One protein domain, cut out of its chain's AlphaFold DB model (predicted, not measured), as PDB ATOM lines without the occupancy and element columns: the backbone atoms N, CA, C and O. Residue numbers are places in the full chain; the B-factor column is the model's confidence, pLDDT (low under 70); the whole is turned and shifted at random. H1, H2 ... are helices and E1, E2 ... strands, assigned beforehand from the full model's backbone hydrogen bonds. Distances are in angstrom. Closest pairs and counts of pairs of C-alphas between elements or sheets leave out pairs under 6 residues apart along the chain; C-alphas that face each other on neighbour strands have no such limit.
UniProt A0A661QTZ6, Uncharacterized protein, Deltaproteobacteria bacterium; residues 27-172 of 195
ATOM      1  N   GLY A  27     117.999 118.302 144.001       94.19
ATOM      2  CA  GLY A  27     119.083 117.320 144.088       94.19
ATOM      3  C   GLY A  27     119.733 117.239 145.472       94.19
ATOM      4  O   GLY A  27     120.871 116.788 145.579       94.19
ATOM      5  N   LEU A  28     119.043 117.688 146.527       95.62
ATOM      6  CA  LEU A  28     119.559 117.693 147.894       95.62
ATOM      7  C   LEU A  28     119.359 116.335 148.573       95.62
ATOM      8  O   LEU A  28     118.507 115.523 148.200       95.62
ATOM      9  N   THR A  29     120.133 116.093 149.630       95.25
ATOM     10  CA  THR A  29     119.904 114.951 150.516       95.25
ATOM     11  C   THR A  29     118.567 115.131 151.234       95.25
ATOM     12  O   THR A  29     118.291 116.200 151.766       95.25
ATOM     13  N   SER A  30     117.733 114.088 151.268       93.19
ATOM     14  CA  SER A  30     116.408 114.127 151.913       93.19
ATOM     15  C   SER A  30     116.461 114.004 153.436       93.19
ATOM     16  O   SER A  30     115.490 114.310 154.120       93.19
ATOM     17  N   LYS A  31     117.596 113.560 153.988       93.31
ATOM     18  CA  LYS A  31     117.789 113.425 155.431       93.31
ATOM     19  C   LYS A  31     118.383 114.707 156.007       93.31
ATOM     20  O   LYS A  31     119.519 115.058 155.685       93.31
ATOM     21  N   LEU A  32     117.649 115.352 156.909       93.69
ATOM     22  CA  LEU A  32     118.177 116.437 157.729       93.69
ATOM     23  C   LEU A  32     119.116 115.872 158.803       93.69
ATOM     24  O   LEU A  32     118.825 114.860 159.441       93.69
ATOM     25  N   GLN A  33     120.264 116.518 158.985       87.62
ATOM     26  CA  GLN A  33     121.204 116.218 160.061       87.62
ATOM     27  C   GLN A  33     121.194 117.381 161.045       87.62
ATOM     28  O   GLN A  33     121.329 118.528 160.628       87.62
ATOM     29  N   ALA A  34     121.006 117.070 162.326       84.88
ATOM     30  CA  ALA A  34     121.132 118.034 163.406       84.88
ATOM     31  C   ALA A  34     122.618 118.234 163.793       84.88
ATOM     32  O   ALA A  34     123.393 117.278 163.690       84.88
ATOM     33  N   PRO A  35     123.008 119.426 164.286       87.81
ATOM     34  CA  PRO A  35     122.172 120.621 164.427       87.81
ATOM     35  C   PRO A  35     121.856 121.276 163.072       87.81
ATOM     36  O   PRO A  35     122.656 121.210 162.142       87.81
ATOM     37  N   LEU A  36     120.668 121.879 162.966       90.50
ATOM     38  CA  LEU A  36     120.313 122.743 161.838       90.50
ATOM     39  C   LEU A  36     120.871 124.147 162.069       90.50
ATOM     40  O   LEU A  36     121.080 124.546 163.219       90.50
ATOM     41  N   ASP A  37     121.062 124.896 160.985       92.25
ATOM     42  CA  ASP A  37     121.431 126.300 161.087       92.25
ATOM     43  C   ASP A  37     120.294 127.110 161.735       92.25
ATOM     44  O   ASP A  37     119.113 126.757 161.591       92.25
ATOM     45  N   PRO A  38     120.617 128.176 162.487       91.88
ATOM     46  CA  PRO A  38     119.609 128.988 163.152       91.88
ATOM     47  C   PRO A  38     118.634 129.613 162.152       91.88
ATOM     48  O   PRO A  38     119.038 130.201 161.153       91.88
ATOM     49  N   ILE A  39     117.341 129.543 162.464       93.19
ATOM     50  CA  ILE A  39     116.313 130.275 161.725       93.19
ATOM     51  C   ILE A  39     116.286 131.710 162.255       93.19
ATOM     52  O   ILE A  39     116.214 131.932 163.466       93.19
ATOM     53  N   SER A  40     116.357 132.681 161.346       91.75
ATOM     54  CA  SER A  40     116.262 134.102 161.684       91.75
ATOM     55  C   SER A  40     114.932 134.426 162.372       91.75
ATOM     56  O   SER A  40     113.902 133.850 162.042       91.75
ATOM     57  N   ASN A  41     114.922 135.389 163.291       90.62
ATOM     58  CA  ASN A  41     113.689 135.953 163.850       90.62
ATOM     59  C   ASN A  41     113.111 137.097 162.993       90.62
ATOM     60  O   ASN A  41     112.096 137.688 163.360       90.62
ATOM     61  N   HIS A  42     113.760 137.425 161.877       94.19
ATOM     62  CA  HIS A  42     113.289 138.402 160.908       94.19
ATOM     63  C   HIS A  42     112.379 137.715 159.886       94.19
ATOM     64  O   HIS A  42     112.789 136.759 159.224       94.19
ATOM     65  N   LEU A  43     111.144 138.205 159.772       93.62
ATOM     66  CA  LEU A  43     110.212 137.805 158.724       93.62
ATOM     67  C   LEU A  43     110.364 138.699 157.505       93.62
ATOM     68  O   LEU A  43     110.448 139.918 157.635       93.62
ATOM     69  N   GLU A  44     110.314 138.089 156.332       93.62
ATOM     70  CA  GLU A  44     110.294 138.790 155.059       93.62
ATOM     71  C   GLU A  44     108.975 138.562 154.339       93.62
ATOM     72  O   GLU A  44     108.400 137.472 154.381       93.62
ATOM     73  N   ALA A  45     108.530 139.612 153.654       94.56
ATOM     74  CA  ALA A  45     107.403 139.584 152.741       94.56
ATOM     75  C   ALA A  45     107.903 139.980 151.351       94.56
ATOM     76  O   ALA A  45     108.319 141.118 151.132       94.56
ATOM     77  N   VAL A  46     107.874 139.036 150.415       94.62
ATOM     78  CA  VAL A  46     108.311 139.252 149.030       94.62
ATOM     79  C   VAL A  46     107.093 139.144 148.117       94.62
ATOM     80  O   VAL A  46     106.295 138.230 148.321       94.62
ATOM     81  N   PRO A  47     106.908 140.030 147.120       95.44
ATOM     82  CA  PRO A  47     105.796 139.911 146.181       95.44
ATOM     83  C   PRO A  47     105.723 138.512 145.564       95.44
ATOM     84  O   PRO A  47     106.735 137.960 145.125       95.44
ATOM     85  N   TYR A  48     104.526 137.931 145.542       95.50
ATOM     86  CA  TYR A  48     104.315 136.640 144.904       95.50
ATOM     87  C   TYR A  48     104.438 136.790 143.385       95.50
ATOM     88  O   TYR A  48     103.940 137.755 142.804       95.50
ATOM     89  N   GLN A  49     105.111 135.836 142.741       93.50
ATOM     90  CA  GLN A  49     105.336 135.852 141.300       93.50
ATOM     91  C   GLN A  49     105.013 134.501 140.674       93.50
ATOM     92  O   GLN A  49     105.382 133.453 141.219       93.50
ATOM     93  N   TYR A  50     104.396 134.525 139.495       91.25
ATOM     94  CA  TYR A  50     104.037 133.326 138.741       91.25
ATOM     95  C   TYR A  50     104.338 133.479 137.242       91.25
ATOM     96  O   TYR A  50     104.348 134.596 136.719       91.25
ATOM     97  N   PRO A  51     104.630 132.374 136.534       90.56
ATOM     98  CA  PRO A  51     104.836 132.412 135.094       90.56
ATOM     99  C   PRO A  51     103.497 132.519 134.351       90.56
ATOM    100  O   PRO A  51     102.572 131.750 134.605       90.56
ATOM    101  N   LEU A  52     103.418 133.443 133.397       91.88
ATOM    102  CA  LEU A  52     102.357 133.538 132.400       91.88
ATOM    103  C   LEU A  52     102.878 132.984 131.071       91.88
ATOM    104  O   LEU A  52     103.893 133.457 130.546       91.88
ATOM    105  N   HIS A  53     102.188 131.974 130.544       89.50
ATOM    106  CA  HIS A  53     102.496 131.339 129.266       89.50
ATOM    107  C   HIS A  53     101.478 131.774 128.210       89.50
ATOM    108  O   HIS A  53     100.280 131.743 128.470       89.50
ATOM    109  N   PHE A  54     101.961 132.149 127.026       85.69
ATOM    110  CA  PHE A  54     101.119 132.509 125.885       85.69
ATOM    111  C   PHE A  54     101.055 131.356 124.871       85.69
ATOM    112  O   PHE A  54     102.068 130.711 124.599       85.69
ATOM    113  N   ASP A  55      99.890 131.146 124.253       76.50
ATOM    114  CA  ASP A  55      99.622 130.050 123.297       76.50
ATOM    115  C   ASP A  55     100.263 130.234 121.902       76.50
ATOM    116  O   ASP A  55      99.990 129.496 120.950       76.50
ATOM    117  N   ASN A  56     101.116 131.241 121.726       67.06
ATOM    118  CA  ASN A  56     101.726 131.574 120.443       67.06
ATOM    119  C   ASN A  56     103.040 130.810 120.192       67.06
ATOM    120  O   ASN A  56     103.735 130.362 121.101       67.06
ATOM    121  N   LYS A  57     103.389 130.659 118.903       54.91
ATOM    122  CA  LYS A  57     104.476 129.790 118.397       54.91
ATOM    123  C   LYS A  57     105.867 130.031 119.007       54.91
ATOM    124  O   LYS A  57     106.711 129.150 118.883       54.91
ATOM    125  N   ASP A  58     106.093 131.178 119.651       60.38
ATOM    126  CA  ASP A  58     107.376 131.551 120.260       60.38
ATOM    127  C   ASP A  58     107.467 131.279 121.775       60.38
ATOM    128  O   ASP A  58     108.513 131.562 122.358       60.38
ATOM    129  N   SER A  59     106.431 130.720 122.426       62.72
ATOM    130  CA  SER A  59     106.469 130.223 123.822       62.72
ATOM    131  C   SER A  59     107.183 131.166 124.815       62.72
ATOM    132  O   SER A  59     107.912 130.728 125.717       62.72
ATOM    133  N   LYS A  60     107.030 132.486 124.662       76.75
ATOM    134  CA  LYS A  60     107.657 133.435 125.587       76.75
ATOM    135  C   LYS A  60     106.909 133.375 126.911       76.75
ATOM    136  O   LYS A  60     105.700 133.549 126.950       76.75
ATOM    137  N   THR A  61     107.639 133.110 127.988       88.06
ATOM    138  CA  THR A  61     107.090 133.144 129.346       88.06
ATOM    139  C   THR A  61     107.349 134.521 129.935       88.06
ATOM    140  O   THR A  61     108.481 135.001 129.875       88.06
ATOM    141  N   VAL A  62     106.318 135.148 130.494       91.69
ATOM    142  CA  VAL A  62     106.428 136.422 131.215       91.69
ATOM    143  C   VAL A  62     106.248 136.160 132.702       91.69
ATOM    144  O   VAL A  62     105.325 135.459 133.102       91.69
ATOM    145  N   LEU A  63     107.133 136.702 133.535       92.75
ATOM    146  CA  LEU A  63     106.989 136.616 134.984       92.75
ATOM    147  C   LEU A  63     106.024 137.702 135.465       92.75
ATOM    148  O   LEU A  63     106.323 138.892 135.348       92.75
ATOM    149  N   VAL A  64     104.879 137.301 136.005       95.56
ATOM    150  CA  VAL A  64     103.882 138.222 136.556       95.56
ATOM    151  C   VAL A  64     104.113 138.383 138.050       95.56
ATOM    152  O   VAL A  64     104.242 137.394 138.767       95.56
ATOM    153  N   THR A  65     104.164 139.628 138.516       96.38
ATOM    154  CA  THR A  65     104.211 139.978 139.941       96.38
ATOM    155  C   THR A  65     102.819 140.373 140.415       96.38
ATOM    156  O   THR A  65     102.221 141.299 139.859       96.38
ATOM    157  N   CYS A  66     102.324 139.699 141.450       96.19
ATOM    158  CA  CYS A  66     101.062 140.050 142.082       96.19
ATOM    159  C   CYS A  66     101.186 141.368 142.848       96.19
ATOM    160  O   CYS A  66     102.126 141.562 143.620       96.19
ATOM    161  N   SER A  67     100.212 142.260 142.670       95.00
ATOM    162  CA  SER A  67     100.234 143.584 143.315       95.00
ATOM    163  C   SER A  67      99.765 143.556 144.771       95.00
ATOM    164  O   SER A  67     100.123 144.433 145.554       95.00
ATOM    165  N   CYS A  68      98.976 142.546 145.142       95.25
ATOM    166  CA  CYS A  68      98.321 142.465 146.448       95.25
ATOM    167  C   CYS A  68      98.559 141.132 147.163       95.25
ATOM    168  O   CYS A  68      97.846 140.831 148.113       95.25
ATOM    169  N   THR A  69      99.521 140.321 146.711       97.06
ATOM    170  CA  THR A  69      99.860 139.026 147.324       97.06
ATOM    171  C   THR A  69     101.360 138.923 147.554       97.06
ATOM    172  O   THR A  69     102.154 139.183 146.648       97.06
ATOM    173  N   TRP A  70     101.746 138.491 148.751       97.50
ATOM    174  CA  TRP A  70     103.136 138.328 149.168       97.50
ATOM    175  C   TRP A  70     103.379 136.919 149.682       97.50
ATOM    176  O   TRP A  70     102.535 136.355 150.369       97.50
ATOM    177  N   THR A  71     104.554 136.373 149.401       97.06
ATOM    178  CA  THR A  71     105.066 135.181 150.071       97.06
ATOM    179  C   THR A  71     105.759 135.586 151.364       97.06
ATOM    180  O   THR A  71     106.616 136.472 151.348       97.06
ATOM    181  N   ILE A  72     105.416 134.917 152.464       96.31
ATOM    182  CA  ILE A  72     105.991 135.155 153.789       96.31
ATOM    183  C   ILE A  72     106.929 134.010 154.167       96.31
ATOM    184  O   ILE A  72     106.600 132.830 154.004       96.31
ATOM    185  N   SER A  73     108.099 134.349 154.702       96.19
ATOM    186  CA  SER A  73     109.055 133.380 155.246       96.19
ATOM    187  C   SER A  73     110.002 134.016 156.253       96.19
ATOM    188  O   SER A  73     110.066 135.235 156.391       96.19
ATOM    189  N   TYR A  74     110.772 133.183 156.949       96.12
ATOM    190  CA  TYR A  74     111.946 133.658 157.676       96.12
ATOM    191  C   TYR A  74     113.041 134.092 156.695       96.12
ATOM    192  O   TYR A  74     113.256 133.422 155.679       96.12
ATOM    193  N   HIS A  75     113.732 135.185 157.022       93.00
ATOM    194  CA  HIS A  75     114.820 135.734 156.214       93.00
ATOM    195  C   HIS A  75     115.880 134.676 155.883       93.00
ATOM    196  O   HIS A  75     116.279 133.886 156.748       93.00
ATOM    197  N   SER A  76     116.334 134.681 154.631       89.94
ATOM    198  CA  SER A  76     117.334 133.772 154.069       89.94
ATOM    199  C   SER A  76     118.223 134.532 153.087       89.94
ATOM    200  O   SER A  76     117.721 135.311 152.281       89.94
ATOM    201  N   GLU A  77     119.518 134.215 153.058       89.88
ATOM    202  CA  GLU A  77     120.449 134.692 152.017       89.88
ATOM    203  C   GLU A  77     120.058 134.195 150.608       89.88
ATOM    204  O   GLU A  77     120.472 134.731 149.575       89.88
ATOM    205  N   CYS A  78     119.241 133.142 150.542       93.81
ATOM    206  CA  CYS A  78     118.682 132.604 149.313       93.81
ATOM    207  C   CYS A  78     117.171 132.843 149.272       93.81
ATOM    208  O   CYS A  78     116.402 132.155 149.947       93.81
ATOM    209  N   SER A  79     116.764 133.835 148.476       92.44
ATOM    210  CA  SER A  79     115.360 134.148 148.200       92.44
ATOM    211  C   SER A  79     114.729 133.125 147.248       92.44
ATOM    212  O   SER A  79     115.432 132.424 146.521       92.44
ATOM    213  N   LEU A  80     113.394 133.082 147.164       92.44
ATOM    214  CA  LEU A  80     112.701 132.232 146.181       92.44
ATOM    215  C   LEU A  80     113.092 132.546 144.733       92.44
ATOM    216  O   LEU A  80     113.167 131.637 143.911       92.44
ATOM    217  N   VAL A  81     113.350 133.818 144.414       90.75
ATOM    218  CA  VAL A  81     113.786 134.235 143.071       90.75
ATOM    219  C   VAL A  81     115.145 133.619 142.751       90.75
ATOM    220  O   VAL A  81     115.294 132.976 141.712       90.75
ATOM    221  N   ARG A  82     116.099 133.732 143.680       93.44
ATOM    222  CA  ARG A  82     117.427 133.121 143.566       93.44
ATOM    223  C   ARG A  82     117.338 131.596 143.501       93.44
ATOM    224  O   ARG A  82     117.981 130.970 142.664       93.44
ATOM    225  N   LEU A  83     116.466 130.994 144.309       94.38
ATOM    226  CA  LEU A  83     116.225 129.554 144.313       94.38
ATOM    227  C   LEU A  83     115.732 129.057 142.941       94.38
ATOM    228  O   LEU A  83     116.253 128.072 142.413       94.38
ATOM    229  N   LYS A  84     114.784 129.773 142.323       93.00
ATOM    230  CA  LYS A  84     114.311 129.504 140.954       93.00
ATOM    231  C   LYS A  84     115.426 129.705 139.921       93.00
ATOM    232  O   LYS A  84     115.584 128.857 139.043       93.00
ATOM    233  N   ALA A  85     116.221 130.770 140.035       92.50
ATOM    234  CA  ALA A  85     117.345 131.049 139.135       92.50
ATOM    235  C   ALA A  85     118.408 129.935 139.172       92.50
ATOM    236  O   ALA A  85     118.857 129.457 138.126       92.50
ATOM    237  N   MET A  86     118.745 129.423 140.360       95.25
ATOM    238  CA  MET A  86     119.672 128.297 140.511       95.25
ATOM    239  C   MET A  86     119.147 126.995 139.884       95.25
ATOM    240  O   MET A  86     119.924 126.183 139.376       95.25
ATOM    241  N   LEU A  87     117.831 126.761 139.908       93.81
ATOM    242  CA  LEU A  87     117.226 125.599 139.246       93.81
ATOM    243  C   LEU A  87     117.209 125.734 137.724       93.81
ATOM    244  O   LEU A  87     117.411 124.735 137.031       93.81
ATOM    245  N   LYS A  88     117.024 126.955 137.213       92.25
ATOM    246  CA  LYS A  88     117.121 127.278 135.782       92.25
ATOM    247  C   LYS A  88     118.563 127.287 135.258       92.25
ATOM    248  O   LYS A  88     118.762 127.288 134.048       92.25
ATOM    249  N   GLY A  89     119.558 127.263 136.147       93.00
ATOM    250  CA  GLY A  89     120.978 127.346 135.795       93.00
ATOM    251  C   GLY A  89     121.453 128.767 135.479       93.00
ATOM    252  O   GLY A  89     122.535 128.934 134.923       93.00
ATOM    253  N   GLU A  90     120.654 129.775 135.827       92.69
ATOM    254  CA  GLU A  90     120.986 131.200 135.698       92.69
ATOM    255  C   GLU A  90     121.946 131.648 136.815       92.69
ATOM    256  O   GLU A  90     122.749 132.557 136.623       92.69
ATOM    257  N   GLU A  91     121.906 130.959 137.961       94.06
ATOM    258  CA  GLU A  91     122.810 131.150 139.095       94.06
ATOM    259  C   GLU A  91     123.516 129.841 139.497       94.06
ATOM    260  O   GLU A  91     122.963 128.749 139.307       94.06
ATOM    261  N   PRO A  92     124.735 129.913 140.075       94.12
ATOM    262  CA  PRO A  92     125.428 128.733 140.577       94.12
ATOM    263  C   PRO A  92     124.649 128.106 141.734       94.12
ATOM    264  O   PRO A  92     124.218 128.792 142.657       94.12
ATOM    265  N   LYS A  93     124.499 126.780 141.702       94.00
ATOM    266  CA  LYS A  93     123.832 126.050 142.781       94.00
ATOM    267  C   LYS A  93     124.682 126.067 144.045       94.00
ATOM    268  O   LYS A  93     125.826 125.616 144.019       94.00
ATOM    269  N   ASP A  94     124.075 126.474 145.150       95.06
ATOM    270  CA  ASP A  94     124.631 126.320 146.489       95.06
ATOM    271  C   ASP A  94     123.686 125.450 147.327       95.06
ATOM    272  O   ASP A  94     122.573 125.844 147.671       95.06
ATOM    273  N   ALA A  95     124.120 124.224 147.621       94.06
ATOM    274  CA  ALA A  95     123.293 123.241 148.313       94.06
ATOM    275  C   ALA A  95     122.957 123.642 149.759       94.06
ATOM    276  O   ALA A  95     121.920 123.221 150.276       94.06
ATOM    277  N   HIS A  96     123.821 124.421 150.412       94.69
ATOM    278  CA  HIS A  96     123.597 124.888 151.775       94.69
ATOM    279  C   HIS A  96     122.511 125.967 151.787       94.69
ATOM    280  O   HIS A  96     121.490 125.798 152.456       94.69
ATOM    281  N   ASP A  97     122.671 126.987 150.949       95.12
ATOM    282  CA  ASP A  97     121.712 128.081 150.774       95.12
ATOM    283  C   ASP A  97     120.329 127.573 150.339       95.12
ATOM    284  O   ASP A  97     119.301 127.967 150.892       95.12
ATOM    285  N   MET A  98     120.291 126.652 149.369       95.88
ATOM    286  CA  MET A  98     119.049 126.016 148.914       95.88
ATOM    287  C   MET A  98     118.336 125.286 150.049       95.88
ATOM    288  O   MET A  98     117.129 125.451 150.242       95.88
ATOM    289  N   LYS A  99     119.079 124.466 150.802       95.94
ATOM    290  CA  LYS A  99     118.541 123.719 151.939       95.94
ATOM    291  C   LYS A  99     117.968 124.679 152.979       95.94
ATOM    292  O   LYS A  99     116.857 124.440 153.452       95.94
ATOM    293  N   GLN A 100     118.690 125.745 153.318       95.88
ATOM    294  CA  GLN A 100     118.244 126.700 154.328       95.88
ATOM    295  C   GLN A 100     116.992 127.465 153.885       95.88
ATOM    296  O   GLN A 100     116.051 127.592 154.669       95.88
ATOM    297  N   ALA A 101     116.921 127.890 152.620       95.88
ATOM    298  CA  ALA A 101     115.727 128.530 152.068       95.88
ATOM    299  C   ALA A 101     114.490 127.622 152.177       95.88
ATOM    300  O   ALA A 101     113.446 128.048 152.673       95.88
ATOM    301  N   ILE A 102     114.617 126.348 151.787       97.06
ATOM    302  CA  ILE A 102     113.532 125.360 151.903       97.06
ATOM    303  C   ILE A 102     113.100 125.213 153.365       97.06
ATOM    304  O   ILE A 102     111.906 125.274 153.659       97.06
ATOM    305  N   ILE A 103     114.052 125.057 154.292       97.00
ATOM    306  CA  ILE A 103     113.758 124.938 155.727       97.00
ATOM    307  C   ILE A 103     112.990 126.161 156.234       97.00
ATOM    308  O   ILE A 103     112.001 125.986 156.943       97.00
ATOM    309  N   ASN A 104     113.382 127.377 155.851       96.88
ATOM    310  CA  ASN A 104     112.718 128.605 156.288       96.88
ATOM    311  C   ASN A 104     111.253 128.686 155.821       96.88
ATOM    312  O   ASN A 104     110.384 129.076 156.605       96.88
ATOM    313  N   HIS A 105     110.951 128.286 154.581       97.25
ATOM    314  CA  HIS A 105     109.567 128.227 154.094       97.25
ATOM    315  C   HIS A 105     108.751 127.145 154.807       97.25
ATOM    316  O   HIS A 105     107.645 127.417 155.275       97.25
ATOM    317  N   LEU A 106     109.308 125.942 154.971       97.19
ATOM    318  CA  LEU A 106     108.635 124.851 155.682       97.19
ATOM    319  C   LEU A 106     108.385 125.190 157.153       97.19
ATOM    320  O   LEU A 106     107.324 124.873 157.688       97.19
ATOM    321  N   ALA A 107     109.336 125.861 157.802       95.94
ATOM    322  CA  ALA A 107     109.192 126.329 159.171       95.94
ATOM    323  C   ALA A 107     108.060 127.356 159.299       95.94
ATOM    324  O   ALA A 107     107.314 127.293 160.269       95.94
ATOM    325  N   MET A 108     107.897 128.261 158.327       96.38
ATOM    326  CA  MET A 108     106.779 129.211 158.302       96.38
ATOM    327  C   MET A 108     105.424 128.501 158.156       96.38
ATOM    328  O   MET A 108     104.493 128.806 158.899       96.38
ATOM    329  N   VAL A 109     105.333 127.504 157.268       96.44
ATOM    330  CA  VAL A 109     104.126 126.669 157.112       96.44
ATOM    331  C   VAL A 109     103.781 125.965 158.429       96.44
ATOM    332  O   VAL A 109     102.680 126.125 158.945       96.44
ATOM    333  N   ILE A 110     104.742 125.249 159.024       95.06
ATOM    334  CA  ILE A 110     104.544 124.544 160.305       95.06
ATOM    335  C   ILE A 110     104.175 125.526 161.426       95.06
ATOM    336  O   ILE A 110     103.372 125.204 162.302       95.06
ATOM    337  N   PHE A 111     104.777 126.716 161.435       93.00
ATOM    338  CA  PHE A 111     104.511 127.731 162.447       93.00
ATOM    339  C   PHE A 111     103.054 128.201 162.394       93.00
ATOM    340  O   PHE A 111     102.382 128.182 163.424       93.00
ATOM    341  N   LEU A 112     102.533 128.545 161.217       93.44
ATOM    342  CA  LEU A 112     101.137 128.969 161.090       93.44
ATOM    343  C   LEU A 112     100.143 127.825 161.326       93.44
ATOM    344  O   LEU A 112      99.130 128.057 161.984       93.44
ATOM    345  N   ASP A 113     100.469 126.592 160.922       92.38
ATOM    346  CA  ASP A 113      99.655 125.404 161.231       92.38
ATOM    347  C   ASP A 113      99.505 125.192 162.753       92.38
ATOM    348  O   ASP A 113      98.459 124.763 163.243       92.38
ATOM    349  N   ARG A 114     100.550 125.503 163.533       92.50
ATOM    350  CA  ARG A 114     100.550 125.355 165.001       92.50
ATOM    351  C   ARG A 114      99.899 126.513 165.739       92.50
ATOM    352  O   ARG A 114      99.413 126.316 166.854       92.50
ATOM    353  N   PHE A 115      99.917 127.706 165.155       92.88
ATOM    354  CA  PHE A 115      99.390 128.925 165.757       92.88
ATOM    355  C   PHE A 115      98.257 129.506 164.897       92.88
ATOM    356  O   PHE A 115      98.396 130.612 164.376       92.88
ATOM    357  N   PRO A 116      97.099 128.820 164.797       92.25
ATOM    358  CA  PRO A 116      95.985 129.259 163.950       92.25
ATOM    359  C   PRO A 116      95.446 130.644 164.338       92.25
ATOM    360  O   PRO A 116      94.925 131.365 163.496       92.25
ATOM    361  N   ALA A 117      95.636 131.069 165.593       94.56
ATOM    362  CA  ALA A 117      95.299 132.419 166.041       94.56
ATOM    363  C   ALA A 117      96.055 133.529 165.281       94.56
ATOM    364  O   ALA A 117      95.557 134.646 165.195       94.56
ATOM    365  N   LEU A 118      97.243 133.248 164.729       92.56
ATOM    366  CA  LEU A 118      97.981 134.211 163.904       92.56
ATOM    367  C   LEU A 118      97.389 134.337 162.500       92.56
ATOM    368  O   LEU A 118      97.319 135.448 161.982       92.56
ATOM    369  N   ALA A 119      96.938 133.227 161.909       91.19
ATOM    370  CA  ALA A 119      96.182 133.274 160.661       91.19
ATOM    371  C   ALA A 119      94.879 134.060 160.869       91.19
ATOM    372  O   ALA A 119      94.616 135.001 160.127       91.19
ATOM    373  N   GLN A 120      94.161 133.785 161.965       90.94
ATOM    374  CA  GLN A 120      92.965 134.542 162.337       90.94
ATOM    375  C   GLN A 120      93.251 136.037 162.529       90.94
ATOM    376  O   GLN A 120      92.494 136.871 162.056       90.94
ATOM    377  N   LEU A 121      94.361 136.401 163.181       93.00
ATOM    378  CA  LEU A 121      94.743 137.805 163.345       93.00
ATOM    379  C   LEU A 121      94.941 138.507 161.994       93.00
ATOM    380  O   LEU A 121      94.541 139.658 161.838       93.00
ATOM    381  N   LEU A 122      95.574 137.841 161.024       92.62
ATOM    382  CA  LEU A 122      95.751 138.391 159.678       92.62
ATOM    383  C   LEU A 122      94.404 138.535 158.954       92.62
ATOM    384  O   LEU A 122      94.168 139.575 158.338       92.62
ATOM    385  N   GLU A 123      93.504 137.567 159.109       89.94
ATOM    386  CA  GLU A 123      92.128 137.629 158.593       89.94
ATOM    387  C   GLU A 123      91.316 138.771 159.211       89.94
ATOM    388  O   GLU A 123      90.645 139.513 158.490       89.94
ATOM    389  N   ASP A 124      91.441 138.994 160.518       88.69
ATOM    390  CA  ASP A 124      90.808 140.113 161.222       88.69
ATOM    391  C   ASP A 124      91.364 141.468 160.739       88.69
ATOM    392  O   ASP A 124      90.659 142.484 160.716       88.69
ATOM    393  N   LEU A 125      92.625 141.486 160.290       91.25
ATOM    394  CA  LEU A 125      93.264 142.612 159.600       91.25
ATOM    395  C   LEU A 125      92.922 142.684 158.100       91.25
ATOM    396  O   LEU A 125      93.433 143.565 157.408       91.25
ATOM    397  N   ARG A 126      91.991 141.844 157.631       90.06
ATOM    398  CA  ARG A 126      91.466 141.741 156.257       90.06
ATOM    399  C   ARG A 126      92.405 141.082 155.248       90.06
ATOM    400  O   ARG A 126      92.145 141.171 154.051       90.06
ATOM    401  N   TYR A 127      93.466 140.426 155.699       92.88
ATOM    402  CA  TYR A 127      94.339 139.652 154.823       92.88
ATOM    403  C   TYR A 127      93.891 138.194 154.753       92.88
ATOM    404  O   TYR A 127      93.580 137.601 155.778       92.88
ATOM    405  N   SER A 128      93.921 137.576 153.576       93.31
ATOM    406  CA  SER A 128      93.806 136.117 153.489       93.31
ATOM    407  C   SER A 128      95.176 135.468 153.653       93.31
ATOM    408  O   SER A 128      96.186 136.013 153.202       93.31
ATOM    409  N   VAL A 129      95.215 134.304 154.303       95.75
ATOM    410  CA  VAL A 129      96.426 133.493 154.466       95.75
ATOM    411  C   VAL A 129      96.203 132.148 153.794       95.75
ATOM    412  O   VAL A 129      95.244 131.444 154.096       95.75
ATOM    413  N   GLU A 130      97.096 131.773 152.887       96.19
ATOM    414  CA  GLU A 130      97.001 130.527 152.128       96.19
ATOM    415  C   GLU A 130      98.345 129.803 152.112       96.19
ATOM    416  O   GLU A 130      99.405 130.430 152.092       96.19
ATOM    417  N   VAL A 131      98.312 128.471 152.057       97.19
ATOM    418  CA  VAL A 131      99.490 127.666 151.714       97.19
ATOM    419  C   VAL A 131      99.397 127.288 150.240       97.19
ATOM    420  O   VAL A 131      98.459 126.608 149.826       97.19
ATOM    421  N   ARG A 132     100.379 127.714 149.443       96.44
ATOM    422  CA  ARG A 132     100.473 127.424 148.006       96.44
ATOM    423  C   ARG A 132     101.659 126.518 147.720       96.44
ATOM    424  O   ARG A 132     102.753 126.757 148.219       96.44
ATOM    425  N   ASN A 133     101.458 125.502 146.887       96.44
ATOM    426  CA  ASN A 133     102.538 124.621 146.442       96.44
ATOM    427  C   ASN A 133     103.140 125.161 145.146       96.44
ATOM    428  O   ASN A 133     102.441 125.299 144.143       96.44
ATOM    429  N   LEU A 134     104.438 125.453 145.160       94.31
ATOM    430  CA  LEU A 134     105.152 125.965 143.995       94.31
ATOM    431  C   LEU A 134     105.618 124.803 143.113       94.31
ATOM    432  O   LEU A 134     106.598 124.123 143.428       94.31
ATOM    433  N   GLU A 135     104.905 124.553 142.014       91.25
ATOM    434  CA  GLU A 135     105.186 123.437 141.095       91.25
ATOM    435  C   GLU A 135     106.602 123.502 140.504       91.25
ATOM    436  O   GLU A 135     107.299 122.488 140.434       91.25
ATOM    437  N   ASP A 136     107.074 124.707 140.172       89.19
ATOM    438  CA  ASP A 136     108.425 124.961 139.659       89.19
ATOM    439  C   ASP A 136     109.535 124.688 140.689       89.19
ATOM    440  O   ASP A 136     110.709 124.573 140.332       89.19
ATOM    441  N   LEU A 137     109.161 124.514 141.957       93.94
ATOM    442  CA  LEU A 137     110.028 124.175 143.083       93.94
ATOM    443  C   LEU A 137     109.711 122.791 143.670       93.94
ATOM    444  O   LEU A 137     109.948 122.545 144.851       93.94
ATOM    445  N   GLY A 138     109.171 121.874 142.860       91.94
ATOM    446  CA  GLY A 138     108.894 120.496 143.292       91.94
ATOM    447  C   GLY A 138     107.720 120.377 144.255       91.94
ATOM    448  O   GLY A 138     107.658 119.423 145.024       91.94
ATOM    449  N   GLY A 139     106.810 121.353 144.234       95.12
ATOM    450  CA  GLY A 139     105.687 121.422 145.159       95.12
ATOM    451  C   GLY A 139     106.072 121.953 146.537       95.12
ATOM    452  O   GLY A 139     105.399 121.615 147.505       95.12
ATOM    453  N   LEU A 140     107.134 122.764 146.644       97.12
ATOM    454  CA  LEU A 140     107.491 123.460 147.884       97.12
ATOM    455  C   LEU A 140     106.278 124.252 148.407       97.12
ATOM    456  O   LEU A 140     105.843 125.177 147.711       97.12
ATOM    457  N   PRO A 141     105.739 123.934 149.600       97.44
ATOM    458  CA  PRO A 141     104.677 124.731 150.185       97.44
ATOM    459  C   PRO A 141     105.252 126.054 150.693       97.44
ATOM    460  O   PRO A 141     106.243 126.084 151.427       97.44
ATOM    461  N   VAL A 142     104.605 127.149 150.315       97.12
ATOM    462  CA  VAL A 142     104.908 128.501 150.780       97.12
ATOM    463  C   VAL A 142     103.650 129.147 151.333       97.12
ATOM    464  O   VAL A 142     102.545 128.870 150.873       97.12
ATOM    465  N   VAL A 143     103.821 130.021 152.316       97.62
ATOM    466  CA  VAL A 143     102.720 130.810 152.865       97.62
ATOM    467  C   VAL A 143     102.584 132.077 152.043       97.62
ATOM    468  O   VAL A 143     103.551 132.826 151.905       97.62
ATOM    469  N   THR A 144     101.387 132.335 151.534       97.62
ATOM    470  CA  THR A 144     101.030 133.601 150.902       97.62
ATOM    471  C   THR A 144     100.028 134.366 151.745       97.62
ATOM    472  O   THR A 144      99.106 133.778 152.306       97.62
ATOM    473  N   VAL A 145     100.207 135.680 151.806       97.31
ATOM    474  CA  VAL A 145      99.284 136.622 152.436       97.31
ATOM    475  C   VAL A 145      98.785 137.578 151.362       97.31
ATOM    476  O   VAL A 145      99.606 138.140 150.634       97.31
ATOM    477  N   SER A 146      97.471 137.772 151.255       96.31
ATOM    478  CA  SER A 146      96.873 138.647 150.242       96.31
ATOM    479  C   SER A 146      95.993 139.724 150.861       96.31
ATOM    480  O   SER A 146      95.223 139.458 151.777       96.31
ATOM    481  N   ALA A 147      96.101 140.951 150.355       93.75
ATOM    482  CA  ALA A 147      95.163 142.027 150.663       93.75
ATOM    483  C   ALA A 147      93.843 141.820 149.891       93.75
ATOM    484  O   ALA A 147      93.864 141.212 148.818       93.75
ATOM    485  N   PRO A 148      92.704 142.355 150.370       90.12
ATOM    486  CA  PRO A 148      91.387 142.120 149.783       90.12
ATOM    487  C   PRO A 148      91.141 143.060 148.592       90.12
ATOM    488  O   PRO A 148      90.133 143.755 148.533       90.12
ATOM    489  N   LEU A 149      92.093 143.142 147.667       90.69
ATOM    490  CA  LEU A 149      91.993 143.965 146.467       90.69
ATOM    491  C   LEU A 149      92.070 143.068 145.246       90.69
ATOM    492  O   LEU A 149      93.034 142.324 145.064       90.69
ATOM    493  N   GLU A 150      91.045 143.166 144.407       89.44
ATOM    494  CA  GLU A 150      91.049 142.498 143.119       89.44
ATOM    495  C   GLU A 150      92.069 143.156 142.193       89.44
ATOM    496  O   GLU A 150      92.194 144.383 142.101       89.44
ATOM    497  N   THR A 151      92.802 142.306 141.491       93.62
ATOM    498  CA  THR A 151      93.756 142.698 140.466       93.62
ATOM    499  C   THR A 151      93.388 142.025 139.154       93.62
ATOM    500  O   THR A 151      92.676 141.018 139.119       93.62
ATOM    501  N   PHE A 152      93.854 142.589 138.047       94.38
ATOM    502  CA  PHE A 152      93.649 142.009 136.730       94.38
ATOM    503  C   PHE A 152      94.903 142.126 135.867       94.38
ATOM    504  O   PHE A 152      95.791 142.954 136.096       94.38
ATOM    505  N   LEU A 153      94.943 141.287 134.835       95.12
ATOM    506  CA  LEU A 153      95.889 141.400 133.739       95.12
ATOM    507  C   LEU A 153      95.169 141.950 132.502       95.12
ATOM    508  O   LEU A 153      94.044 141.535 132.214       95.12
ATOM    509  N   PRO A 154      95.787 142.884 131.760       94.38
ATOM    510  CA  PRO A 154      95.274 143.290 130.460       94.38
ATOM    511  C   PRO A 154      95.417 142.141 129.440       94.38
ATOM    512  O   PRO A 154      96.087 141.150 129.726       94.38
ATOM    513  N   PRO A 155      94.828 142.265 128.236       94.00
ATOM    514  CA  PRO A 155      94.944 141.239 127.200       94.00
ATOM    515  C   PRO A 155      96.397 140.893 126.845       94.00
ATOM    516  O   PRO A 155      97.259 141.774 126.811       94.00
ATOM    517  N   ASP A 156      96.640 139.630 126.494       92.62
ATOM    518  CA  ASP A 156      97.967 139.079 126.191       92.62
ATOM    519  C   ASP A 156      98.770 139.918 125.191       92.62
ATOM    520  O   ASP A 156      99.941 140.213 125.427       92.62
ATOM    521  N   ASP A 157      98.131 140.385 124.113       92.00
ATOM    522  CA  ASP A 157      98.774 141.223 123.094       92.00
ATOM    523  C   ASP A 157      99.362 142.513 123.684       92.00
ATOM    524  O   ASP A 157     100.433 142.960 123.268       92.00
ATOM    525  N   PHE A 158      98.695 143.108 124.677       93.69
ATOM    526  CA  PHE A 158      99.188 144.302 125.359       93.69
ATOM    527  C   PHE A 158     100.409 143.974 126.224       93.69
ATOM    528  O   PHE A 158     101.426 144.664 126.146       93.69
ATOM    529  N   ILE A 159     100.343 142.892 127.007       93.88
ATOM    530  CA  ILE A 159     101.464 142.430 127.842       93.88
ATOM    531  C   ILE A 159     102.678 142.118 126.963       93.88
ATOM    532  O   ILE A 159     103.802 142.534 127.261       93.88
ATOM    533  N   MET A 160     102.465 141.439 125.839       91.00
ATOM    534  CA  MET A 160     103.514 141.134 124.872       91.00
ATOM    535  C   MET A 160     104.133 142.393 124.267       91.00
ATOM    536  O   MET A 160     105.355 142.476 124.174       91.00
ATOM    537  N   GLN A 161     103.328 143.383 123.880       91.12
ATOM    538  CA  GLN A 161     103.847 144.645 123.344       91.12
ATOM    539  C   GLN A 161     104.703 145.382 124.383       91.12
ATOM    540  O   GLN A 161     105.817 145.802 124.075       91.12
ATOM    541  N   VAL A 162     104.232 145.489 125.628       91.25
ATOM    542  CA  VAL A 162     104.961 146.164 126.718       91.25
ATOM    543  C   VAL A 162     106.271 145.443 127.060       91.25
ATOM    544  O   VAL A 162     107.319 146.079 127.209       91.25
ATOM    545  N   THR A 163     106.249 144.114 127.147       92.25
ATOM    546  CA  THR A 163     107.451 143.315 127.443       92.25
ATOM    547  C   THR A 163     108.458 143.336 126.288       92.25
ATOM    548  O   THR A 163     109.663 143.394 126.525       92.25
ATOM    549  N   GLN A 164     108.001 143.387 125.032       90.00
ATOM    550  CA  GLN A 164     108.877 143.571 123.866       90.00
ATOM    551  C   GLN A 164     109.529 144.956 123.832       90.00
ATOM    552  O   GLN A 164     110.720 145.053 123.550       90.00
ATOM    553  N   LEU A 165     108.768 146.014 124.134       91.25
ATOM    554  CA  LEU A 165     109.278 147.387 124.166       91.25
ATOM    555  C   LEU A 165     110.306 147.597 125.283       91.25
ATOM    556  O   LEU A 165     111.310 148.272 125.071       91.25
ATOM    557  N   SER A 166     110.065 147.020 126.461       90.88
ATOM    558  CA  SER A 166     110.995 147.109 127.595       90.88
ATOM    559  C   SER A 166     112.204 146.179 127.463       90.88
ATOM    560  O   SER A 166     113.228 146.418 128.099       90.88
ATOM    561  N   GLY A 167     112.089 145.111 126.668       90.06
ATOM    562  CA  GLY A 167     113.085 144.043 126.587       90.06
ATOM    563  C   GLY A 167     113.126 143.139 127.824       90.06
ATOM    564  O   GLY A 167     113.975 142.251 127.891       90.06
ATOM    565  N   ILE A 168     112.224 143.338 128.793       90.00
ATOM    566  CA  ILE A 168     112.162 142.576 130.042       90.00
ATOM    567  C   ILE A 168     110.909 141.687 130.007       90.00
ATOM    568  O   ILE A 168     109.799 142.207 129.882       90.00
ATOM    569  N   PRO A 169     111.034 140.354 130.148       91.06
ATOM    570  CA  PRO A 169     109.896 139.436 130.165       91.06
ATOM    571  C   PRO A 169     109.217 139.412 131.548       91.06
ATOM    572  O   PRO A 169     109.079 138.358 132.169       91.06
ATOM    573  N   ALA A 170     108.817 140.578 132.055       93.12
ATOM    574  CA  ALA A 170     108.147 140.727 133.342       93.12
ATOM    575  C   ALA A 170     106.967 141.699 133.243       93.12
ATOM    576  O   ALA A 170     107.005 142.668 132.485       93.12
ATOM    577  N   PHE A 171     105.926 141.441 134.028       96.00
ATOM    578  CA  PHE A 171     104.734 142.278 134.108       96.00
ATOM    579  C   PHE A 171     104.241 142.358 135.556       96.00
ATOM    580  O   PHE A 171     104.541 141.488 136.374       96.00
ATOM    581  N   GLN A 172     103.486 143.401 135.885       96.06
ATOM    582  CA  GLN A 172     102.870 143.561 137.199       96.06
ATOM    583  C   GLN A 172     101.353 143.606 137.038       96.06
ATOM    584  O   GLN A 172     100.845 144.282 136.144       96.06
TER     585      GLN A 172
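What this domain is: This is residues 27 to 172 of the 195 residues of an uncharacterized protein of Deltaproteobacteria bacterium (UniProt A0A661QTZ6). A long, twisted hairpin, E1 and E2, runs along the length of a flat domain and joins a wide end to a small one. At the wide end the hairpin E3 and E4 continues the sheet, with the long helix H2 crossing E2 and E4, and H1 and H3 near H2's two ends; at the small end H4 and the short strand E5 pack on the other part of E2. The printed part has 146 residues, with four named helices and five named strands in the order E1 E2 H1 H2 H3 E3 E4 H4 E5. Its class is mixed, helices and strands, and its one branched sheet is mixed too, antiparallel but for E2 with E5. It is only just compact, close to loose, with a radius of gyration of the C-alphas of 17.2 A and spans of 50 by 41 by 22 A.

Where its parts are: Start at Gly 27; residues 27 to 42 hold no named element. Find C-alpha 43 at (110.212, 137.805, 158.724); from there E1, residues 43 to 53, runs 31.1 A. E2, residues 61 to 74, returns over 28.7 A and bends by 91 degrees at residue 68. Next come H1, residues 80 to 88, and H2, residues 95 to 114, which runs 28.3 A from C-alpha 95 at (123.293, 123.241, 148.313). H3 is residues 116 to 124, E3 residues 128 to 134, E4 residues 140 to 146 and H4 residues 156 to 166. E5, residues 170 to 172, ends at C-alpha 172 at (102.870, 143.561, 137.199).

How they stand to each other: Begin with E2 in the strongly twisted sheet: E1 lies on one side of it, E4 and E5 on the other side. For E1 and E2, an antiparallel hairpin, look at N 46 and O 71, 3.0 A apart. E4 is antiparallel to E2, with N 70 and O 145 at 2.9 A; E5 is parallel to it, with N 65 and O 171 at 2.9 A. In the hairpin E3 and E4, N 130 and O 144 are 2.9 A apart. H2 runs across the strands, at 85 degrees to E2 on the local plane; its closest C-alphas to E4 are those of His 105 and Val 142, 5.7 A. H1 and H2, a helical hairpin, only just touch, with 3 pairs of C-alphas within 8 A, the closest Leu 83 and Met 98 at 6.5 A. H3 only grazes the sheet, its closest C-alphas to E3 being Ala 119 and Val 129, 6.2 A. H4 is on the sheet at a height of 8.7 A, and is apart from H2. In H1, H2, H3 and H4 every O i to N i+4 pair is within hydrogen-bond range.

The domain as a whole: The two C-alphas farthest apart, those of Pro 35 and Asp 157, are 51.8 A apart. The printed part has no cut, and no link is long. The mean pLDDT of the printed part is 92.3; residues 56 to 59, in the link from E1 to E2, are under 70.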